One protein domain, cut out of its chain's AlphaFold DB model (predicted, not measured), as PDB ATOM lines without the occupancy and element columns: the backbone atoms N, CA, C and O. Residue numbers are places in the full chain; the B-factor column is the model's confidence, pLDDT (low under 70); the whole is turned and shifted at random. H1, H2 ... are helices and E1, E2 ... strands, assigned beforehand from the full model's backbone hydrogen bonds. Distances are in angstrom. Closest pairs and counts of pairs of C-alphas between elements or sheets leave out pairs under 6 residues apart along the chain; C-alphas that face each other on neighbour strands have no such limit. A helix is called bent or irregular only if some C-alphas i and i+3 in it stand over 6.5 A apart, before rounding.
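This is residues 34 to 167 of the 338 residues of the protein "PB1 domain-containing protein" of Pycnoporus cinnabarinus (UniProt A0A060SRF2). Five helices, H2 to H6, stand in a zigzag up-and-down bundle, each running against the one before it, with a small two-stranded hairpin, E1 and E2, at one end between H3 and H4. After H6 a long stretch with no named element, residues 146 to 167, turns back past the bundle and runs on beyond it to Lys 167, its C-alphas lying 6 to 30 A from the mean of all C-alphas, and the little helix H1, which touches no helix, lies off to the side. The printed part has 134 residues, with the order H1 H2 H3 E1 E2 H4 H5 H6; the sheet E1 - E2 is antiparallel and the class is mostly helix. It is compact, with a radius of gyration of the C-alphas of 14.5 A, yet elongated, with spans of 48 by 29 by 26 A.

Start at C-alpha 36, (21.434, 38.192, -42.923), where H1, residues 36 to 39, begins. Then find H2, residues 52 to 64, 18.6 A long, and H3, residues 68 to 82, the longest at 20.8 A. Strands E1, residues 87 to 89, and E2, residues 98 to 100, come next. H4, residues 101 to 114, begins at C-alpha 101, (39.077, 27.082, -50.580), and is 20.1 A long. H5, residues 118 to 130, is 18.7 A long. H6, residues 135 to 145, is 17.3 A long and ends at C-alpha 145, (56.278, 19.983, -42.448); it is irregular, but only just, with C-alphas 136 and 139 6.7 A apart.

Look first at H4, the hub, which touches three helices. It touches H3, C-alphas of Phe 75 and Arg 108 closest at 5.6 A, at a shallow tilt of 17 degrees, opposite ways. With H5 it forms a helical hairpin, C-alphas of Gly 109 and Gly 121 closest at 3.7 A. H6 only just touches H4, with 3 pairs of C-alphas within 8 A, through residues 102 to 106 of H4 alone; the closest C-alphas are those of Phe 106 and Ile 140, 7.1 A. H5 and H6 form a helical hairpin, C-alphas of Arg 129 and Ile 140 closest at 6.4 A. So do H2 and H3, C-alphas of Gly 59 and Ala 71 closest at 4.0 A. H2 and H6 are apart, and H1 touches no helix. In the hairpin of E1 and E2, N 88 and O 99 are 3.0 A apart, within hydrogen-bond range. Every O i to N i+4 pair is within that range in H2, H3, H4 and H5; in H6 it is 3 of 7, beside 6 of 8 O i to N i+3 pairs, and H1 is too short for an O i to N i+4 pair.

The two C-alphas farthest apart, those of Gln 119 and Lys 167, are 49.8 A apart. The printed part has no cut. The link from H1 to H2 is long, with 12 residues. Confidence is low, under 70, at residues 34 to 50 and 166 to 167; the mean pLDDT of the printed part is 84.8.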
ATOM      1  N   ASP A  34      18.592  40.787 -37.452       58.97
ATOM      2  CA  ASP A  34      17.699  40.038 -38.351       58.97
ATOM      3  C   ASP A  34      18.070  40.184 -39.845       58.97
ATOM      4  O   ASP A  34      17.584  39.439 -40.698       58.97
ATOM      5  N   SER A  35      18.949  41.133 -40.193       61.69
ATOM      6  CA  SER A  35      19.525  41.244 -41.531       61.69
ATOM      7  C   SER A  35      20.664  40.237 -41.714       61.69
ATOM      8  O   SER A  35      21.719  40.339 -41.086       61.69
ATOM      9  N   SER A  36      20.494  39.295 -42.649       54.34
ATOM     10  CA  SER A  36      21.434  38.192 -42.923       54.34
ATOM     11  C   SER A  36      22.893  38.617 -43.169       54.34
ATOM     12  O   SER A  36      23.811  37.847 -42.895       54.34
ATOM     13  N   LYS A  37      23.129  39.848 -43.646       59.53
ATOM     14  CA  LYS A  37      24.474  40.411 -43.890       59.53
ATOM     15  C   LYS A  37      25.143  40.993 -42.645       59.53
ATOM     16  O   LYS A  37      26.357  41.152 -42.622       59.53
ATOM     17  N   ILE A  38      24.350  41.354 -41.640       55.44
ATOM     18  CA  ILE A  38      24.840  41.876 -40.361       55.44
ATOM     19  C   ILE A  38      25.050  40.741 -39.379       55.44
ATOM     20  O   ILE A  38      26.044  40.732 -38.659       55.44
ATOM     21  N   LEU A  39      24.172  39.742 -39.409       52.12
ATOM     22  CA  LEU A  39      24.294  38.565 -38.563       52.12
ATOM     23  C   LEU A  39      25.657  37.870 -38.731       52.12
ATOM     24  O   LEU A  39      26.201  37.313 -37.789       52.12
ATOM     25  N   THR A  40      26.256  37.998 -39.917       51.47
ATOM     26  CA  THR A  40      27.603  37.509 -40.221       51.47
ATOM     27  C   THR A  40      28.735  38.247 -39.517       51.47
ATOM     28  O   THR A  40      29.802  37.678 -39.318       51.47
ATOM     29  N   THR A  41      28.533  39.523 -39.183       49.69
ATOM     30  CA  THR A  41      29.530  40.333 -38.468       49.69
ATOM     31  C   THR A  41      29.561  40.019 -36.974       49.69
ATOM     32  O   THR A  41      30.602  40.164 -36.339       49.69
ATOM     33  N   SER A  42      28.450  39.533 -36.414       47.97
ATOM     34  CA  SER A  42      28.367  39.057 -35.036       47.97
ATOM     35  C   SER A  42      28.602  37.547 -34.981       47.97
ATOM     36  O   SER A  42      27.716  36.766 -35.307       47.97
ATOM     37  N   ALA A  43      29.761  37.115 -34.491       48.81
ATOM     38  CA  ALA A  43      30.141  35.703 -34.342       48.81
ATOM     39  C   ALA A  43      29.262  34.860 -33.374       48.81
ATOM     40  O   ALA A  43      29.648  33.757 -33.003       48.81
ATOM     41  N   SER A  44      28.116  35.374 -32.911       40.59
ATOM     42  CA  SER A  44      27.352  34.828 -31.778       40.59
ATOM     43  C   SER A  44      25.982  34.232 -32.141       40.59
ATOM     44  O   SER A  44      25.276  33.787 -31.234       40.59
ATOM     45  N   SER A  45      25.571  34.205 -33.410       51.88
ATOM     46  CA  SER A  45      24.266  33.656 -33.819       51.88
ATOM     47  C   SER A  45      24.349  32.806 -35.088       51.88
ATOM     48  O   SER A  45      25.297  32.900 -35.862       51.88
ATOM     49  N   THR A  46      23.362  31.918 -35.253       51.16
ATOM     50  CA  THR A  46      23.292  30.896 -36.310       51.16
ATOM     51  C   THR A  46      23.513  31.514 -37.693       51.16
ATOM     52  O   THR A  46      22.665  32.302 -38.117       51.16
ATOM     53  N   PRO A  47      24.608  31.179 -38.399       55.97
ATOM     54  CA  PRO A  47      24.934  31.810 -39.668       55.97
ATOM     55  C   PRO A  47      23.802  31.605 -40.684       55.97
ATOM     56  O   PRO A  47      23.157  30.553 -40.683       55.97
ATOM     57  N   PRO A  48      23.535  32.590 -41.559       58.69
ATOM     58  CA  PRO A  48      22.543  32.424 -42.612       58.69
ATOM     59  C   PRO A  48      22.926  31.232 -43.494       58.69
ATOM     60  O   PRO A  48      24.078  31.127 -43.923       58.69
ATOM     61  N   SER A  49      21.939  30.383 -43.793       57.75
ATOM     62  CA  SER A  49      22.065  29.028 -44.356       57.75
ATOM     63  C   SER A  49      22.788  28.892 -45.705       57.75
ATOM     64  O   SER A  49      22.778  27.809 -46.273       57.75
ATOM     65  N   TYR A  50      23.391  29.952 -46.255       63.00
ATOM     66  CA  TYR A  50      23.992  29.965 -47.596       63.00
ATOM     67  C   TYR A  50      25.288  30.780 -47.718       63.00
ATOM     68  O   TYR A  50      25.845  30.893 -48.811       63.00
ATOM     69  N   LEU A  51      25.784  31.386 -46.636       80.06
ATOM     70  CA  LEU A  51      26.921  32.300 -46.711       80.06
ATOM     71  C   LEU A  51      28.204  31.613 -46.221       80.06
ATOM     72  O   LEU A  51      28.442  31.533 -45.022       80.06
ATOM     73  N   ALA A  52      29.052  31.143 -47.146       86.31
ATOM     74  CA  ALA A  52      30.273  30.395 -46.804       86.31
ATOM     75  C   ALA A  52      31.194  31.144 -45.821       86.31
ATOM     76  O   ALA A  52      31.672  30.562 -44.850       86.31
ATOM     77  N   VAL A  53      31.374  32.458 -46.007       87.88
ATOM     78  CA  VAL A  53      32.173  33.296 -45.095       87.88
ATOM     79  C   VAL A  53      31.585  33.404 -43.680       87.88
ATOM     80  O   VAL A  53      32.326  33.617 -42.727       87.88
ATOM     81  N   ALA A  54      30.275  33.193 -43.512       85.50
ATOM     82  CA  ALA A  54      29.636  33.154 -42.199       85.50
ATOM     83  C   ALA A  54      30.066  31.934 -41.398       85.50
ATOM     84  O   ALA A  54      30.516  32.056 -40.261       85.50
ATOM     85  N   TYR A  55      29.964  30.765 -42.028       89.00
ATOM     86  CA  TYR A  55      30.435  29.514 -41.456       89.00
ATOM     87  C   TYR A  55      31.943  29.559 -41.219       89.00
ATOM     88  O   TYR A  55      32.400  29.143 -40.165       89.00
ATOM     89  N   PHE A  56      32.713  30.162 -42.128       92.00
ATOM     90  CA  PHE A  56      34.144  30.361 -41.922       92.00
ATOM     91  C   PHE A  56      34.445  31.185 -40.661       92.00
ATOM     92  O   PHE A  56      35.203  30.737 -39.804       92.00
ATOM     93  N   GLN A  57      33.817  32.354 -40.499       90.75
ATOM     94  CA  GLN A  57      34.032  33.206 -39.325       90.75
ATOM     95  C   GLN A  57      33.531  32.553 -38.025       90.75
ATOM     96  O   GLN A  57      34.162  32.699 -36.973       90.75
ATOM     97  N   CYS A  58      32.421  31.809 -38.088       86.88
ATOM     98  CA  CYS A  58      31.911  31.012 -36.972       86.88
ATOM     99  C   CYS A  58      32.908  29.911 -36.579       86.88
ATOM    100  O   CYS A  58      33.267  29.802 -35.406       86.88
ATOM    101  N   GLY A  59      33.455  29.189 -37.561       91.00
ATOM    102  CA  GLY A  59      34.465  28.154 -37.356       91.00
ATOM    103  C   GLY A  59      35.748  28.699 -36.734       91.00
ATOM    104  O   GLY A  59      36.239  28.141 -35.756       91.00
ATOM    105  N   VAL A  60      36.245  29.846 -37.215       91.88
ATOM    106  CA  VAL A  60      37.396  30.546 -36.611       91.88
ATOM    107  C   VAL A  60      37.103  30.921 -35.158       91.88
ATOM    108  O   VAL A  60      37.932  30.696 -34.278       91.88
ATOM    109  N   SER A  61      35.910  31.445 -34.880       89.75
ATOM    110  CA  SER A  61      35.515  31.834 -33.521       89.75
ATOM    111  C   SER A  61      35.431  30.622 -32.590       89.75
ATOM    112  O   SER A  61      35.963  30.651 -31.481       89.75
ATOM    113  N   ASN A  62      34.832  29.521 -33.050       91.25
ATOM    114  CA  ASN A  62      34.758  28.268 -32.301       91.25
ATOM    115  C   ASN A  62      36.143  27.652 -32.061       91.25
ATOM    116  O   ASN A  62      36.406  27.174 -30.957       91.25
ATOM    117  N   PHE A  63      37.045  27.728 -33.042       93.00
ATOM    118  CA  PHE A  63      38.429  27.277 -32.904       93.00
ATOM    119  C   PHE A  63      39.167  28.064 -31.812       93.00
ATOM    120  O   PHE A  63      39.763  27.467 -30.918       93.00
ATOM    121  N   LEU A  64      39.060  29.399 -31.818       89.81
ATOM    122  CA  LEU A  64      39.657  30.259 -30.787       89.81
ATOM    123  C   LEU A  64      39.052  30.024 -29.392       89.81
ATOM    124  O   LEU A  64      39.731  30.206 -28.383       89.81
ATOM    125  N   LEU A  65      37.794  29.580 -29.323       89.50
ATOM    126  CA  LEU A  65      37.127  29.162 -28.087       89.50
ATOM    127  C   LEU A  65      37.435  27.710 -27.681       89.50
ATOM    128  O   LEU A  65      36.809  27.200 -26.751       89.50
ATOM    129  N   THR A  66      38.376  27.034 -28.350       91.31
ATOM    130  CA  THR A  66      38.768  25.627 -28.119       91.31
ATOM    131  C   THR A  66      37.641  24.607 -28.343       91.31
ATOM    132  O   THR A  66      37.690  23.481 -27.854       91.31
ATOM    133  N   ARG A  67      36.607  24.983 -29.106       92.19
ATOM    134  CA  ARG A  67      35.476  24.122 -29.487       92.19
ATOM    135  C   ARG A  67      35.728  23.496 -30.857       92.19
ATOM    136  O   ARG A  67      35.085  23.859 -31.843       92.19
ATOM    137  N   TYR A  68      36.677  22.569 -30.914       93.38
ATOM    138  CA  TYR A  68      37.157  22.007 -32.178       93.38
ATOM    139  C   TYR A  68      36.087  21.215 -32.946       93.38
ATOM    140  O   TYR A  68      35.977  21.384 -34.155       93.38
ATOM    141  N   ASP A  69      35.223  20.453 -32.268       93.25
ATOM    142  CA  ASP A  69      34.121  19.729 -32.924       93.25
ATOM    143  C   ASP A  69      33.167  20.665 -33.682       93.25
ATOM    144  O   ASP A  69      32.769  20.394 -34.816       93.25
ATOM    145  N   ALA A  70      32.796  21.791 -33.065       91.12
ATOM    146  CA  ALA A  70      31.923  22.778 -33.694       91.12
ATOM    147  C   ALA A  70      32.638  23.476 -34.859       91.12
ATOM    148  O   ALA A  70      32.076  23.585 -35.946       91.12
ATOM    149  N   ALA A  71      33.902  23.860 -34.656       93.75
ATOM    150  CA  ALA A  71      34.719  24.489 -35.688       93.75
ATOM    151  C   ALA A  71      34.880  23.597 -36.929       93.75
ATOM    152  O   ALA A  71      34.753  24.074 -38.053       93.75
ATOM    153  N   TYR A  72      35.093  22.294 -36.739       94.81
ATOM    154  CA  TYR A  72      35.217  21.338 -37.835       94.81
ATOM    155  C   TYR A  72      33.944  21.264 -38.691       94.81
ATOM    156  O   TYR A  72      34.016  21.277 -39.925       94.81
ATOM    157  N   ASN A  73      32.777  21.218 -38.043       93.62
ATOM    158  CA  ASN A  73      31.490  21.225 -38.735       93.62
ATOM    159  C   ASN A  73      31.278  22.539 -39.496       93.62
ATOM    160  O   ASN A  73      30.910  22.505 -40.669       93.62
ATOM    161  N   ASP A  74      31.594  23.677 -38.877       92.50
ATOM    162  CA  ASP A  74      31.492  24.990 -39.513       92.50
ATOM    163  C   ASP A  74      32.402  25.103 -40.748       92.50
ATOM    164  O   ASP A  74      31.951  25.519 -41.816       92.50
ATOM    165  N   PHE A  75      33.666  24.673 -40.663       94.75
ATOM    166  CA  PHE A  75      34.568  24.670 -41.822       94.75
ATOM    167  C   PHE A  75      34.112  23.702 -42.916       94.75
ATOM    168  O   PHE A  75      34.216  24.012 -44.104       94.75
ATOM    169  N   SER A  76      33.544  22.556 -42.540       93.31
ATOM    170  CA  SER A  76      32.963  21.605 -43.494       93.31
ATOM    171  C   SER A  76      31.759  22.203 -44.226       93.31
ATOM    172  O   SER A  76      31.660  22.091 -45.449       93.31
ATOM    173  N   SER A  77      30.879  22.907 -43.508       91.38
ATOM    174  CA  SER A  77      29.782  23.669 -44.103       91.38
ATOM    175  C   SER A  77      30.302  24.786 -45.009       91.38
ATOM    176  O   SER A  77      29.826  24.922 -46.135       91.38
ATOM    177  N   ALA A  78      31.320  25.544 -44.590       91.94
ATOM    178  CA  ALA A  78      31.928  26.586 -45.420       91.94
ATOM    179  C   ALA A  78      32.457  26.026 -46.755       91.94
ATOM    180  O   ALA A  78      32.210  26.616 -47.809       91.94
ATOM    181  N   LEU A  79      33.108  24.858 -46.729       91.75
ATOM    182  CA  LEU A  79      33.589  24.175 -47.931       91.75
ATOM    183  C   LEU A  79      32.444  23.688 -48.832       91.75
ATOM    184  O   LEU A  79      32.517  23.819 -50.054       91.75
ATOM    185  N   LEU A  80      31.353  23.184 -48.247       90.75
ATOM    186  CA  LEU A  80      30.156  22.801 -48.999       90.75
ATOM    187  C   LEU A  80      29.564  24.003 -49.755       90.75
ATOM    188  O   LEU A  80      29.238  23.897 -50.939       90.75
ATOM    189  N   TYR A  81      29.477  25.166 -49.101       88.38
ATOM    190  CA  TYR A  81      28.957  26.391 -49.716       88.38
ATOM    191  C   TYR A  81      29.923  27.044 -50.713       88.38
ATOM    192  O   TYR A  81      29.472  27.805 -51.569       88.38
ATOM    193  N   LEU A  82      31.218  26.711 -50.676       88.75
ATOM    194  CA  LEU A  82      32.158  27.047 -51.752       88.75
ATOM    195  C   LEU A  82      31.830  26.302 -53.058       88.75
ATOM    196  O   LEU A  82      32.184  26.789 -54.132       88.75
ATOM    197  N   ARG A  83      31.106  25.170 -52.995       87.94
ATOM    198  CA  ARG A  83      30.637  24.378 -54.154       87.94
ATOM    199  C   ARG A  83      31.763  23.982 -55.123       87.94
ATOM    200  O   ARG A  83      31.553  23.925 -56.331       87.94
ATOM    201  N   GLY A  84      32.965  23.744 -54.596       86.50
ATOM    202  CA  GLY A  84      34.149  23.396 -55.391       86.50
ATOM    203  C   GLY A  84      34.773  24.563 -56.168       86.50
ATOM    204  O   GLY A  84      35.638  24.337 -57.010       86.50
ATOM    205  N   ASN A  85      34.359  25.808 -55.910       89.94
ATOM    206  CA  ASN A  85      35.049  26.981 -56.441       89.94
ATOM    207  C   ASN A  85      36.339  27.239 -55.653       89.94
ATOM    208  O   ASN A  85      36.330  27.182 -54.425       89.94
ATOM    209  N   GLN A  86      37.417  27.615 -56.349       89.12
ATOM    210  CA  GLN A  86      38.696  27.946 -55.701       89.12
ATOM    211  C   GLN A  86      38.606  29.159 -54.767       89.12
ATOM    212  O   GLN A  86      39.338  29.255 -53.784       89.12
ATOM    213  N   TYR A  87      37.735  30.119 -55.081       92.62
ATOM    214  CA  TYR A  87      37.464  31.250 -54.202       92.62
ATOM    215  C   TYR A  87      36.095  31.872 -54.478       92.62
ATOM    216  O   TYR A  87      35.546  31.749 -55.575       92.62
ATOM    217  N   ILE A  88      35.575  32.605 -53.492       90.12
ATOM    218  CA  ILE A  88      34.415  33.491 -53.642       90.12
ATOM    219  C   ILE A  88      34.849  34.922 -53.322       90.12
ATOM    220  O   ILE A  88      35.423  35.190 -52.267       90.12
ATOM    221  N   ASN A  89      34.558  35.855 -54.234       90.31
ATOM    222  CA  ASN A  89      34.800  37.279 -54.012       90.31
ATOM    223  C   ASN A  89      33.574  37.945 -53.369       90.31
ATOM    224  O   ASN A  89      32.527  38.070 -54.005       90.31
ATOM    225  N   TYR A  90      33.721  38.430 -52.134       87.31
ATOM    226  CA  TYR A  90      32.651  39.114 -51.407       87.31
ATOM    227  C   TYR A  90      32.630  40.640 -51.597       87.31
ATOM    228  O   TYR A  90      31.741  41.307 -51.055       87.31
ATOM    229  N   GLU A  91      33.531  41.209 -52.409       85.06
ATOM    230  CA  GLU A  91      33.609  42.659 -52.657       85.06
ATOM    231  C   GLU A  91      32.282  43.224 -53.178       85.06
ATOM    232  O   GLU A  91      31.862  44.312 -52.783       85.06
ATOM    233  N   GLN A  92      31.576  42.453 -54.011       76.12
ATOM    234  CA  GLN A  92      30.274  42.825 -54.574       76.12
ATOM    235  C   GLN A  92      29.175  42.934 -53.511       76.12
ATOM    236  O   GLN A  92      28.254  43.744 -53.631       76.12
ATOM    237  N   LEU A  93      29.281  42.133 -52.451       77.31
ATOM    238  CA  LEU A  93      28.364  42.160 -51.316       77.31
ATOM    239  C   LEU A  93      28.737  43.242 -50.295       77.31
ATOM    240  O   LEU A  93      27.962  43.479 -49.368       77.31
ATOM    241  N   GLY A  94      29.868  43.929 -50.495       78.75
ATOM    242  CA  GLY A  94      30.348  45.005 -49.636       78.75
ATOM    243  C   GLY A  94      31.399  44.578 -48.613       78.75
ATOM    244  O   GLY A  94      31.771  45.394 -47.775       78.75
ATOM    245  N   LEU A  95      31.889  43.338 -48.666       84.12
ATOM    246  CA  LEU A  95      32.988  42.856 -47.827       84.12
ATOM    247  C   LEU A  95      34.242  42.750 -48.689       84.12
ATOM    248  O   LEU A  95      34.289  41.948 -49.613       84.12
ATOM    249  N   LYS A  96      35.268  43.556 -48.409       85.44
ATOM    250  CA  LYS A  96      36.536  43.530 -49.159       85.44
ATOM    251  C   LYS A  96      37.389  42.326 -48.754       85.44
ATOM    252  O   LYS A  96      38.431  42.482 -48.130       85.44
ATOM    253  N   PHE A  97      36.897  41.133 -49.058       88.56
ATOM    254  CA  PHE A  97      37.515  39.871 -48.695       88.56
ATOM    255  C   PHE A  97      37.241  38.822 -49.771       88.56
ATOM    256  O   PHE A  97      36.147  38.764 -50.345       88.56
ATOM    257  N   LYS A  98      38.242  37.985 -50.032       91.44
ATOM    258  CA  LYS A  98      38.133  36.820 -50.907       91.44
ATOM    259  C   LYS A  98      38.354  35.600 -50.038       91.44
ATOM    260  O   LYS A  98      39.403  35.486 -49.424       91.44
ATOM    261  N   LEU A  99      37.355  34.729 -49.980       92.38
ATOM    262  CA  LEU A  99      37.476  33.472 -49.255       92.38
ATOM    263  C   LEU A  99      38.044  32.429 -50.208       92.38
ATOM    264  O   LEU A  99      37.399  32.139 -51.219       92.38
ATOM    265  N   TYR A 100      39.211  31.881 -49.888       94.12
ATOM    266  CA  TYR A 100      39.859  30.831 -50.671       94.12
ATOM    267  C   TYR A 100      39.539  29.448 -50.109       94.12
ATOM    268  O   TYR A 100      39.521  29.247 -48.896       94.12
ATOM    269  N   SER A 101      39.324  28.469 -50.985       94.19
ATOM    270  CA  SER A 101      39.077  27.082 -50.580       94.19
ATOM    271  C   SER A 101      40.272  26.471 -49.842       94.19
ATOM    272  O   SER A 101      40.074  25.784 -48.839       94.19
ATOM    273  N   ALA A 102      41.502  26.808 -50.251       94.56
ATOM    274  CA  ALA A 102      42.733  26.396 -49.574       94.56
ATOM    275  C   ALA A 102      42.780  26.831 -48.098       94.56
ATOM    276  O   ALA A 102      43.173  26.041 -47.243       94.56
ATOM    277  N   GLU A 103      42.333  28.048 -47.774       94.31
ATOM    278  CA  GLU A 103      42.285  28.536 -46.387       94.31
ATOM    279  C   GLU A 103      41.275  27.743 -45.546       94.31
ATOM    280  O   GLU A 103      41.551  27.386 -44.401       94.31
ATOM    281  N   VAL A 104      40.108  27.424 -46.120       95.31
ATOM    282  CA  VAL A 104      39.073  26.633 -45.435       95.31
ATOM    283  C   VAL A 104      39.543  25.198 -45.197       95.31
ATOM    284  O   VAL A 104      39.370  24.679 -44.095       95.31
ATOM    285  N   LEU A 105      40.163  24.568 -46.200       94.94
ATOM    286  CA  LEU A 105      40.736  23.223 -46.087       94.94
ATOM    287  C   LEU A 105      41.853  23.174 -45.046       94.94
ATOM    288  O   LEU A 105      41.861  22.279 -44.202       94.94
ATOM    289  N   PHE A 106      42.746  24.168 -45.045       95.56
ATOM    290  CA  PHE A 106      43.793  24.282 -44.037       95.56
ATOM    291  C   PHE A 106      43.209  24.380 -42.626       95.56
ATOM    292  O   PHE A 106      43.617  23.640 -41.735       95.56
ATOM    293  N   ASN A 107      42.214  25.246 -42.425       95.56
ATOM    294  CA  ASN A 107      41.567  25.416 -41.127       95.56
ATOM    295  C   ASN A 107      40.845  24.150 -40.659       95.56
ATOM    296  O   ASN A 107      40.913  23.800 -39.476       95.56
ATOM    297  N   ARG A 108      40.180  23.441 -41.580       95.12
ATOM    298  CA  ARG A 108      39.537  22.153 -41.301       95.12
ATOM    299  C   ARG A 108      40.570  21.107 -40.875       95.12
ATOM    300  O   ARG A 108      40.399  20.495 -39.820       95.12
ATOM    301  N   GLY A 109      41.661  20.977 -41.631       94.62
ATOM    302  CA  GLY A 109      42.744  20.043 -41.331       94.62
ATOM    303  C   GLY A 109      43.450  20.361 -40.014       94.62
ATOM    304  O   GLY A 109      43.656  19.473 -39.189       94.62
ATOM    305  N   LEU A 110      43.732  21.639 -39.744       94.38
ATOM    306  CA  LEU A 110      44.327  22.074 -38.480       94.38
ATOM    307  C   LEU A 110      43.412  21.738 -37.301       94.38
ATOM    308  O   LEU A 110      43.866  21.186 -36.303       94.38
ATOM    309  N   THR A 111      42.108  21.984 -37.437       94.69
ATOM    310  CA  THR A 111      41.118  21.618 -36.414       94.69
ATOM    311  C   THR A 111      41.150  20.120 -36.109       94.69
ATOM    312  O   THR A 111      41.176  19.744 -34.939       94.69
ATOM    313  N   GLN A 112      41.233  19.258 -37.128       94.19
ATOM    314  CA  GLN A 112      41.354  17.811 -36.928       94.19
ATOM    315  C   GLN A 112      42.645  17.410 -36.199       94.19
ATOM    316  O   GLN A 112      42.606  16.534 -35.333       94.19
ATOM    317  N   ILE A 113      43.773  18.070 -36.487       93.19
ATOM    318  CA  ILE A 113      45.035  17.848 -35.765       93.19
ATOM    319  C   ILE A 113      44.859  18.169 -34.274       93.19
ATOM    320  O   ILE A 113      45.235  17.355 -33.429       93.19
ATOM    321  N   TYR A 114      44.211  19.291 -33.941       91.44
ATOM    322  CA  TYR A 114      43.898  19.659 -32.552       91.44
ATOM    323  C   TYR A 114      42.887  18.715 -31.876       91.44
ATOM    324  O   TYR A 114      42.910  18.577 -30.652       91.44
ATOM    325  N   MET A 115      42.044  18.018 -32.644       92.31
ATOM    326  CA  MET A 115      41.164  16.948 -32.147       92.31
ATOM    327  C   MET A 115      41.888  15.605 -31.935       92.31
ATOM    328  O   MET A 115      41.302  14.679 -31.379       92.31
ATOM    329  N   GLY A 116      43.154  15.483 -32.351       91.19
ATOM    330  CA  GLY A 116      43.949  14.252 -32.271       91.19
ATOM    331  C   GLY A 116      43.920  13.389 -33.539       91.19
ATOM    332  O   GLY A 116      44.643  12.393 -33.618       91.19
ATOM    333  N   ASN A 117      43.164  13.787 -34.565       93.38
ATOM    334  CA  ASN A 117      43.059  13.086 -35.846       93.38
ATOM    335  C   ASN A 117      44.147  13.561 -36.819       93.38
ATOM    336  O   ASN A 117      43.874  14.117 -37.881       93.38
ATOM    337  N   MET A 118      45.410  13.327 -36.457       91.81
ATOM    338  CA  MET A 118      46.571  13.831 -37.204       91.81
ATOM    339  C   MET A 118      46.587  13.386 -38.677       91.81
ATOM    340  O   MET A 118      46.940  14.160 -39.560       91.81
ATOM    341  N   GLN A 119      46.224  12.132 -38.957       92.56
ATOM    342  CA  GLN A 119      46.314  11.582 -40.311       92.56
ATOM    343  C   GLN A 119      45.265  12.172 -41.261       92.56
ATOM    344  O   GLN A 119      45.589  12.457 -42.412       92.56
ATOM    345  N   GLU A 120      44.037  12.369 -40.777       93.94
ATOM    346  CA  GLU A 120      42.971  13.027 -41.540       93.94
ATOM    347  C   GLU A 120      43.309  14.510 -41.734       93.94
ATOM    348  O   GLU A 120      43.258  15.009 -42.856       93.94
ATOM    349  N   GLY A 121      43.786  15.175 -40.674       93.62
ATOM    350  CA  GLY A 121      44.099  16.600 -40.730       93.62
ATOM    351  C   GLY A 121      45.232  16.924 -41.699       93.62
ATOM    352  O   GLY A 121      45.157  17.897 -42.447       93.62
ATOM    353  N   LEU A 122      46.257  16.067 -41.758       93.81
ATOM    354  CA  LEU A 122      47.325  16.179 -42.752       93.81
ATOM    355  C   LEU A 122      46.836  15.916 -44.180       93.81
ATOM    356  O   LEU A 122      47.332  16.554 -45.103       93.81
ATOM    357  N   ALA A 123      45.876  15.008 -44.381       95.00
ATOM    358  CA  ALA A 123      45.291  14.780 -45.701       95.00
ATOM    359  C   ALA A 123      44.528  16.023 -46.195       95.00
ATOM    360  O   ALA A 123      44.706  16.437 -47.340       95.00
ATOM    361  N   ASP A 124      43.770  16.673 -45.309       94.81
ATOM    362  CA  ASP A 124      43.081  17.934 -45.599       94.81
ATOM    363  C   ASP A 124      44.054  19.078 -45.919       94.81
ATOM    364  O   ASP A 124      43.831  19.847 -46.857       94.81
ATOM    365  N   MET A 125      45.162  19.183 -45.179       93.44
ATOM    366  CA  MET A 125      46.210  20.166 -45.474       93.44
ATOM    367  C   MET A 125      46.906  19.887 -46.811       93.44
ATOM    368  O   MET A 125      47.251  20.815 -47.542       93.44
ATOM    369  N   GLU A 126      47.093  18.619 -47.163       94.38
ATOM    370  CA  GLU A 126      47.633  18.211 -48.458       94.38
ATOM    371  C   GLU A 126      46.708  18.593 -49.623       94.38
ATOM    372  O   GLU A 126      47.178  19.015 -50.684       94.38
ATOM    373  N   ASP A 127      45.393  18.518 -49.426       93.69
ATOM    374  CA  ASP A 127      44.422  19.039 -50.388       93.69
ATOM    375  C   ASP A 127      44.446  20.574 -50.440       93.69
ATOM    376  O   ASP A 127      44.485  21.145 -51.533       93.69
ATOM    377  N   ALA A 128      44.573  21.253 -49.294       93.81
ATOM    378  CA  ALA A 128      44.778  22.702 -49.241       93.81
ATOM    379  C   ALA A 128      46.027  23.144 -50.025       93.81
ATOM    380  O   ALA A 128      46.005  24.158 -50.728       93.81
ATOM    381  N   ARG A 129      47.113  22.358 -49.965       94.25
ATOM    382  CA  ARG A 129      48.354  22.626 -50.708       94.25
ATOM    383  C   ARG A 129      48.153  22.604 -52.223       94.25
ATOM    384  O   ARG A 129      48.802  23.374 -52.931       94.25
ATOM    385  N   LYS A 130      47.267  21.749 -52.737       92.19
ATOM    386  CA  LYS A 130      46.968  21.661 -54.180       92.19
ATOM    387  C   LYS A 130      46.156  22.857 -54.676       92.19
ATOM    388  O   LYS A 130      46.269  23.219 -55.844       92.19
ATOM    389  N   GLU A 131      45.362  23.471 -53.803       91.44
ATOM    390  CA  GLU A 131      44.460  24.581 -54.134       91.44
ATOM    391  C   GLU A 131      45.049  25.973 -53.840       91.44
ATOM    392  O   GLU A 131      44.339  26.981 -53.872       91.44
ATOM    393  N   LYS A 132      46.360  26.065 -53.579       91.94
ATOM    394  CA  LYS A 132      47.051  27.336 -53.327       91.94
ATOM    395  C   LYS A 132      46.869  28.326 -54.479       91.94
ATOM    396  O   LYS A 132      47.324  28.090 -55.594       91.94
ATOM    397  N   ALA A 133      46.259  29.471 -54.172       87.31
ATOM    398  CA  ALA A 133      46.062  30.559 -55.132       87.31
ATOM    399  C   ALA A 133      46.987  31.781 -54.944       87.31
ATOM    400  O   ALA A 133      47.317  32.443 -55.925       87.31
ATOM    401  N   THR A 134      47.382  32.114 -53.711       87.69
ATOM    402  CA  THR A 134      48.196  33.293 -53.370       87.69
ATOM    403  C   THR A 134      49.551  32.882 -52.790       87.69
ATOM    404  O   THR A 134      49.725  31.753 -52.328       87.69
ATOM    405  N   GLU A 135      50.515  33.808 -52.793       84.56
ATOM    406  CA  GLU A 135      51.830  33.601 -52.162       84.56
ATOM    407  C   GLU A 135      51.725  33.470 -50.632       84.56
ATOM    408  O   GLU A 135      52.503  32.738 -50.023       84.56
ATOM    409  N   GLU A 136      50.723  34.104 -50.012       84.75
ATOM    410  CA  GLU A 136      50.453  34.015 -48.568       84.75
ATOM    411  C   GLU A 136      50.116  32.582 -48.124       84.75
ATOM    412  O   GLU A 136      50.400  32.200 -46.991       84.75
ATOM    413  N   HIS A 137      49.612  31.736 -49.032       89.88
ATOM    414  CA  HIS A 137      49.387  30.315 -48.762       89.88
ATOM    415  C   HIS A 137      50.681  29.484 -48.683       89.88
ATOM    416  O   HIS A 137      50.620  28.265 -48.489       89.88
ATOM    417  N   GLY A 138      51.861  30.096 -48.831       88.88
ATOM    418  CA  GLY A 138      53.152  29.442 -48.607       88.88
ATOM    419  C   GLY A 138      53.235  28.771 -47.233       88.88
ATOM    420  O   GLY A 138      53.667  27.626 -47.152       88.88
ATOM    421  N   VAL A 139      52.659  29.407 -46.203       89.88
ATOM    422  CA  VAL A 139      52.641  28.917 -44.809       89.88
ATOM    423  C   VAL A 139      52.019  27.527 -44.637       89.88
ATOM    424  O   VAL A 139      52.290  26.850 -43.651       89.88
ATOM    425  N   ILE A 140      51.200  27.073 -45.592       92.19
ATOM    426  CA  ILE A 140      50.620  25.725 -45.579       92.19
ATOM    427  C   ILE A 140      51.715  24.659 -45.744       92.19
ATOM    428  O   ILE A 140      51.597  23.587 -45.161       92.19
ATOM    429  N   ASP A 141      52.781  24.929 -46.510       92.50
ATOM    430  CA  ASP A 141      53.880  23.960 -46.667       92.50
ATOM    431  C   ASP A 141      54.656  23.798 -45.361       92.50
ATOM    432  O   ASP A 141      54.912  22.671 -44.933       92.50
ATOM    433  N   ASP A 142      54.957  24.923 -44.708       91.62
ATOM    434  CA  ASP A 142      55.645  24.954 -43.418       91.62
ATOM    435  C   ASP A 142      54.806  24.233 -42.349       91.62
ATOM    436  O   ASP A 142      55.295  23.350 -41.643       91.62
ATOM    437  N   ALA A 143      53.498  24.500 -42.315       91.12
ATOM    438  CA  ALA A 143      52.572  23.838 -41.404       91.12
ATOM    439  C   ALA A 143      52.470  22.321 -41.638       91.12
ATOM    440  O   ALA A 143      52.394  21.562 -40.673       91.12
ATOM    441  N   ILE A 144      52.494  21.845 -42.889       92.12
ATOM    442  CA  ILE A 144      52.522  20.404 -43.186       92.12
ATOM    443  C   ILE A 144      53.831  19.777 -42.688       92.12
ATOM    444  O   ILE A 144      53.810  18.691 -42.102       92.12
ATOM    445  N   GLN A 145      54.965  20.455 -42.893       91.69
ATOM    446  CA  GLN A 145      56.278  19.983 -42.448       91.69
ATOM    447  C   GLN A 145      56.350  19.849 -40.919       91.69
ATOM    448  O   GLN A 145      56.842  18.838 -40.412       91.69
ATOM    449  N   ASP A 146      55.790  20.821 -40.204       91.62
ATOM    450  CA  ASP A 146      55.738  20.868 -38.740       91.62
ATOM    451  C   ASP A 146      54.534  20.107 -38.152       91.62
ATOM    452  O   ASP A 146      54.301  20.128 -36.944       91.62
ATOM    453  N   ARG A 147      53.756  19.408 -38.991       88.75
ATOM    454  CA  ARG A 147      52.559  18.643 -38.591       88.75
ATOM    455  C   ARG A 147      51.510  19.481 -37.847       88.75
ATOM    456  O   ARG A 147      50.828  18.979 -36.957       88.75
ATOM    457  N   GLY A 148      51.386  20.754 -38.211       80.75
ATOM    458  CA  GLY A 148      50.420  21.702 -37.656       80.75
ATOM    459  C   GLY A 148      50.715  22.161 -36.226       80.75
ATOM    460  O   GLY A 148      49.901  22.877 -35.645       80.75
ATOM    461  N   GLU A 149      51.853  21.782 -35.636       82.56
ATOM    462  CA  GLU A 149      52.183  22.151 -34.261       82.56
ATOM    463  C   GLU A 149      52.620  23.624 -34.177       82.56
ATOM    464  O   GLU A 149      53.561  24.050 -34.837       82.56
ATOM    465  N   GLY A 150      51.920  24.421 -33.363       82.88
ATOM    466  CA  GLY A 150      52.228  25.846 -33.176       82.88
ATOM    467  C   GLY A 150      51.626  26.789 -34.224       82.88
ATOM    468  O   GLY A 150      51.888  27.990 -34.167       82.88
ATOM    469  N   TYR A 151      50.794  26.279 -35.134       88.56
ATOM    470  CA  TYR A 151      50.108  27.082 -36.146       88.56
ATOM    471  C   TYR A 151      48.704  27.480 -35.697       88.56
ATOM    472  O   TYR A 151      48.032  26.776 -34.946       88.56
ATOM    473  N   THR A 152      48.240  28.623 -36.194       89.25
ATOM    474  CA  THR A 152      46.872  29.108 -35.987       89.25
ATOM    475  C   THR A 152      46.091  29.080 -37.293       89.25
ATOM    476  O   THR A 152      46.670  29.127 -38.375       89.25
ATOM    477  N   VAL A 153      44.764  29.043 -37.189       91.38
ATOM    478  CA  VAL A 153      43.859  29.109 -38.343       91.38
ATOM    479  C   VAL A 153      43.997  30.428 -39.113       91.38
ATOM    480  O   VAL A 153      44.241  31.485 -38.524       91.38
ATOM    481  N   PHE A 154      43.767  30.382 -40.426       93.31
ATOM    482  CA  PHE A 154      43.493  31.571 -41.225       93.31
ATOM    483  C   PHE A 154      42.225  32.251 -40.715       93.31
ATOM    484  O   PHE A 154      41.242  31.592 -40.371       93.31
ATOM    485  N   SER A 155      42.238  33.577 -40.675       89.88
ATOM    486  CA  SER A 155      41.118  34.374 -40.189       89.88
ATOM    487  C   SER A 155      40.937  35.616 -41.043       89.88
ATOM    488  O   SER A 155      41.873  36.099 -41.679       89.88
ATOM    489  N   ILE A 156      39.710  36.136 -41.059       87.38
ATOM    490  CA  ILE A 156      39.429  37.415 -41.701       87.38
ATOM    491  C   ILE A 156      40.177  38.503 -40.912       87.38
ATOM    492  O   ILE A 156      40.015  38.569 -39.689       87.38
ATOM    493  N   PRO A 157      40.975  39.365 -41.570       84.50
ATOM    494  CA  PRO A 157      41.686  40.434 -40.885       84.50
ATOM    495  C   PRO A 157      40.741  41.327 -40.079       84.50
ATOM    496  O   PRO A 157      39.629  41.652 -40.511       84.50
ATOM    497  N   VAL A 158      41.211  41.776 -38.915       79.38
ATOM    498  CA  VAL A 158      40.465  42.728 -38.089       79.38
ATOM    499  C   VAL A 158      40.188  44.015 -38.876       79.38
ATOM    500  O   VAL A 158      41.025  44.492 -39.640       79.38
ATOM    501  N   GLY A 159      38.987  44.569 -38.717       76.44
ATOM    502  CA  GLY A 159      38.551  45.771 -39.435       76.44
ATOM    503  C   GLY A 159      37.832  45.520 -40.763       76.44
ATOM    504  O   GLY A 159      37.293  46.460 -41.358       76.44
ATOM    505  N   VAL A 160      37.764  44.272 -41.231       81.75
ATOM    506  CA  VAL A 160      37.035  43.918 -42.453       81.75
ATOM    507  C   VAL A 160      35.575  43.616 -42.114       81.75
ATOM    508  O   VAL A 160      35.233  42.553 -41.608       81.75
ATOM    509  N   LEU A 161      34.697  44.575 -42.410       82.31
ATOM    510  CA  LEU A 161      33.252  44.475 -42.191       82.31
ATOM    511  C   LEU A 161      32.487  44.633 -43.503       82.31
ATOM    512  O   LEU A 161      32.958  45.287 -44.439       82.31
ATOM    513  N   TYR A 162      31.271  44.087 -43.551       82.69
ATOM    514  CA  TYR A 162      30.338  44.394 -44.627       82.69
ATOM    515  C   TYR A 162      29.992  45.884 -44.589       82.69
ATOM    516  O   TYR A 162      29.494  46.404 -43.587       82.69
ATOM    517  N   ARG A 163      30.226  46.574 -45.706       80.50
ATOM    518  CA  ARG A 163      29.865  47.979 -45.895       80.50
ATOM    519  C   ARG A 163      28.842  48.095 -47.027       80.50
ATOM    520  O   ARG A 163      29.098  47.605 -48.129       80.50
ATOM    521  N   PRO A 164      27.685  48.741 -46.805       74.62
ATOM    522  CA  PRO A 164      26.701  48.908 -47.858       74.62
ATOM    523  C   PRO A 164      27.281  49.784 -48.982       74.62
ATOM    524  O   PRO A 164      28.064  50.700 -48.711       74.62
ATOM    525  N   PRO A 165      26.905  49.548 -50.254       71.19
ATOM    526  CA  PRO A 165      27.399  50.350 -51.366       71.19
ATOM    527  C   PRO A 165      27.102  51.837 -51.140       71.19
ATOM    528  O   PRO A 165      25.954  52.195 -50.871       71.19
ATOM    529  N   GLN A 166      28.099  52.710 -51.325       66.56
ATOM    530  CA  GLN A 166      27.945  54.166 -51.146       66.56
ATOM    531  C   GLN A 166      26.744  54.735 -51.915       66.56
ATOM    532  O   GLN A 166      26.008  55.558 -51.382       66.56
ATOM    533  N   LYS A 167      26.451  54.206 -53.109       68.00
ATOM    534  CA  LYS A 167      25.275  54.595 -53.907       68.00
ATOM    535  C   LYS A 167      23.940  54.399 -53.170       68.00
ATOM    536  O   LYS A 167      23.025  55.202 -53.333       68.00
TER     537      LYS A 167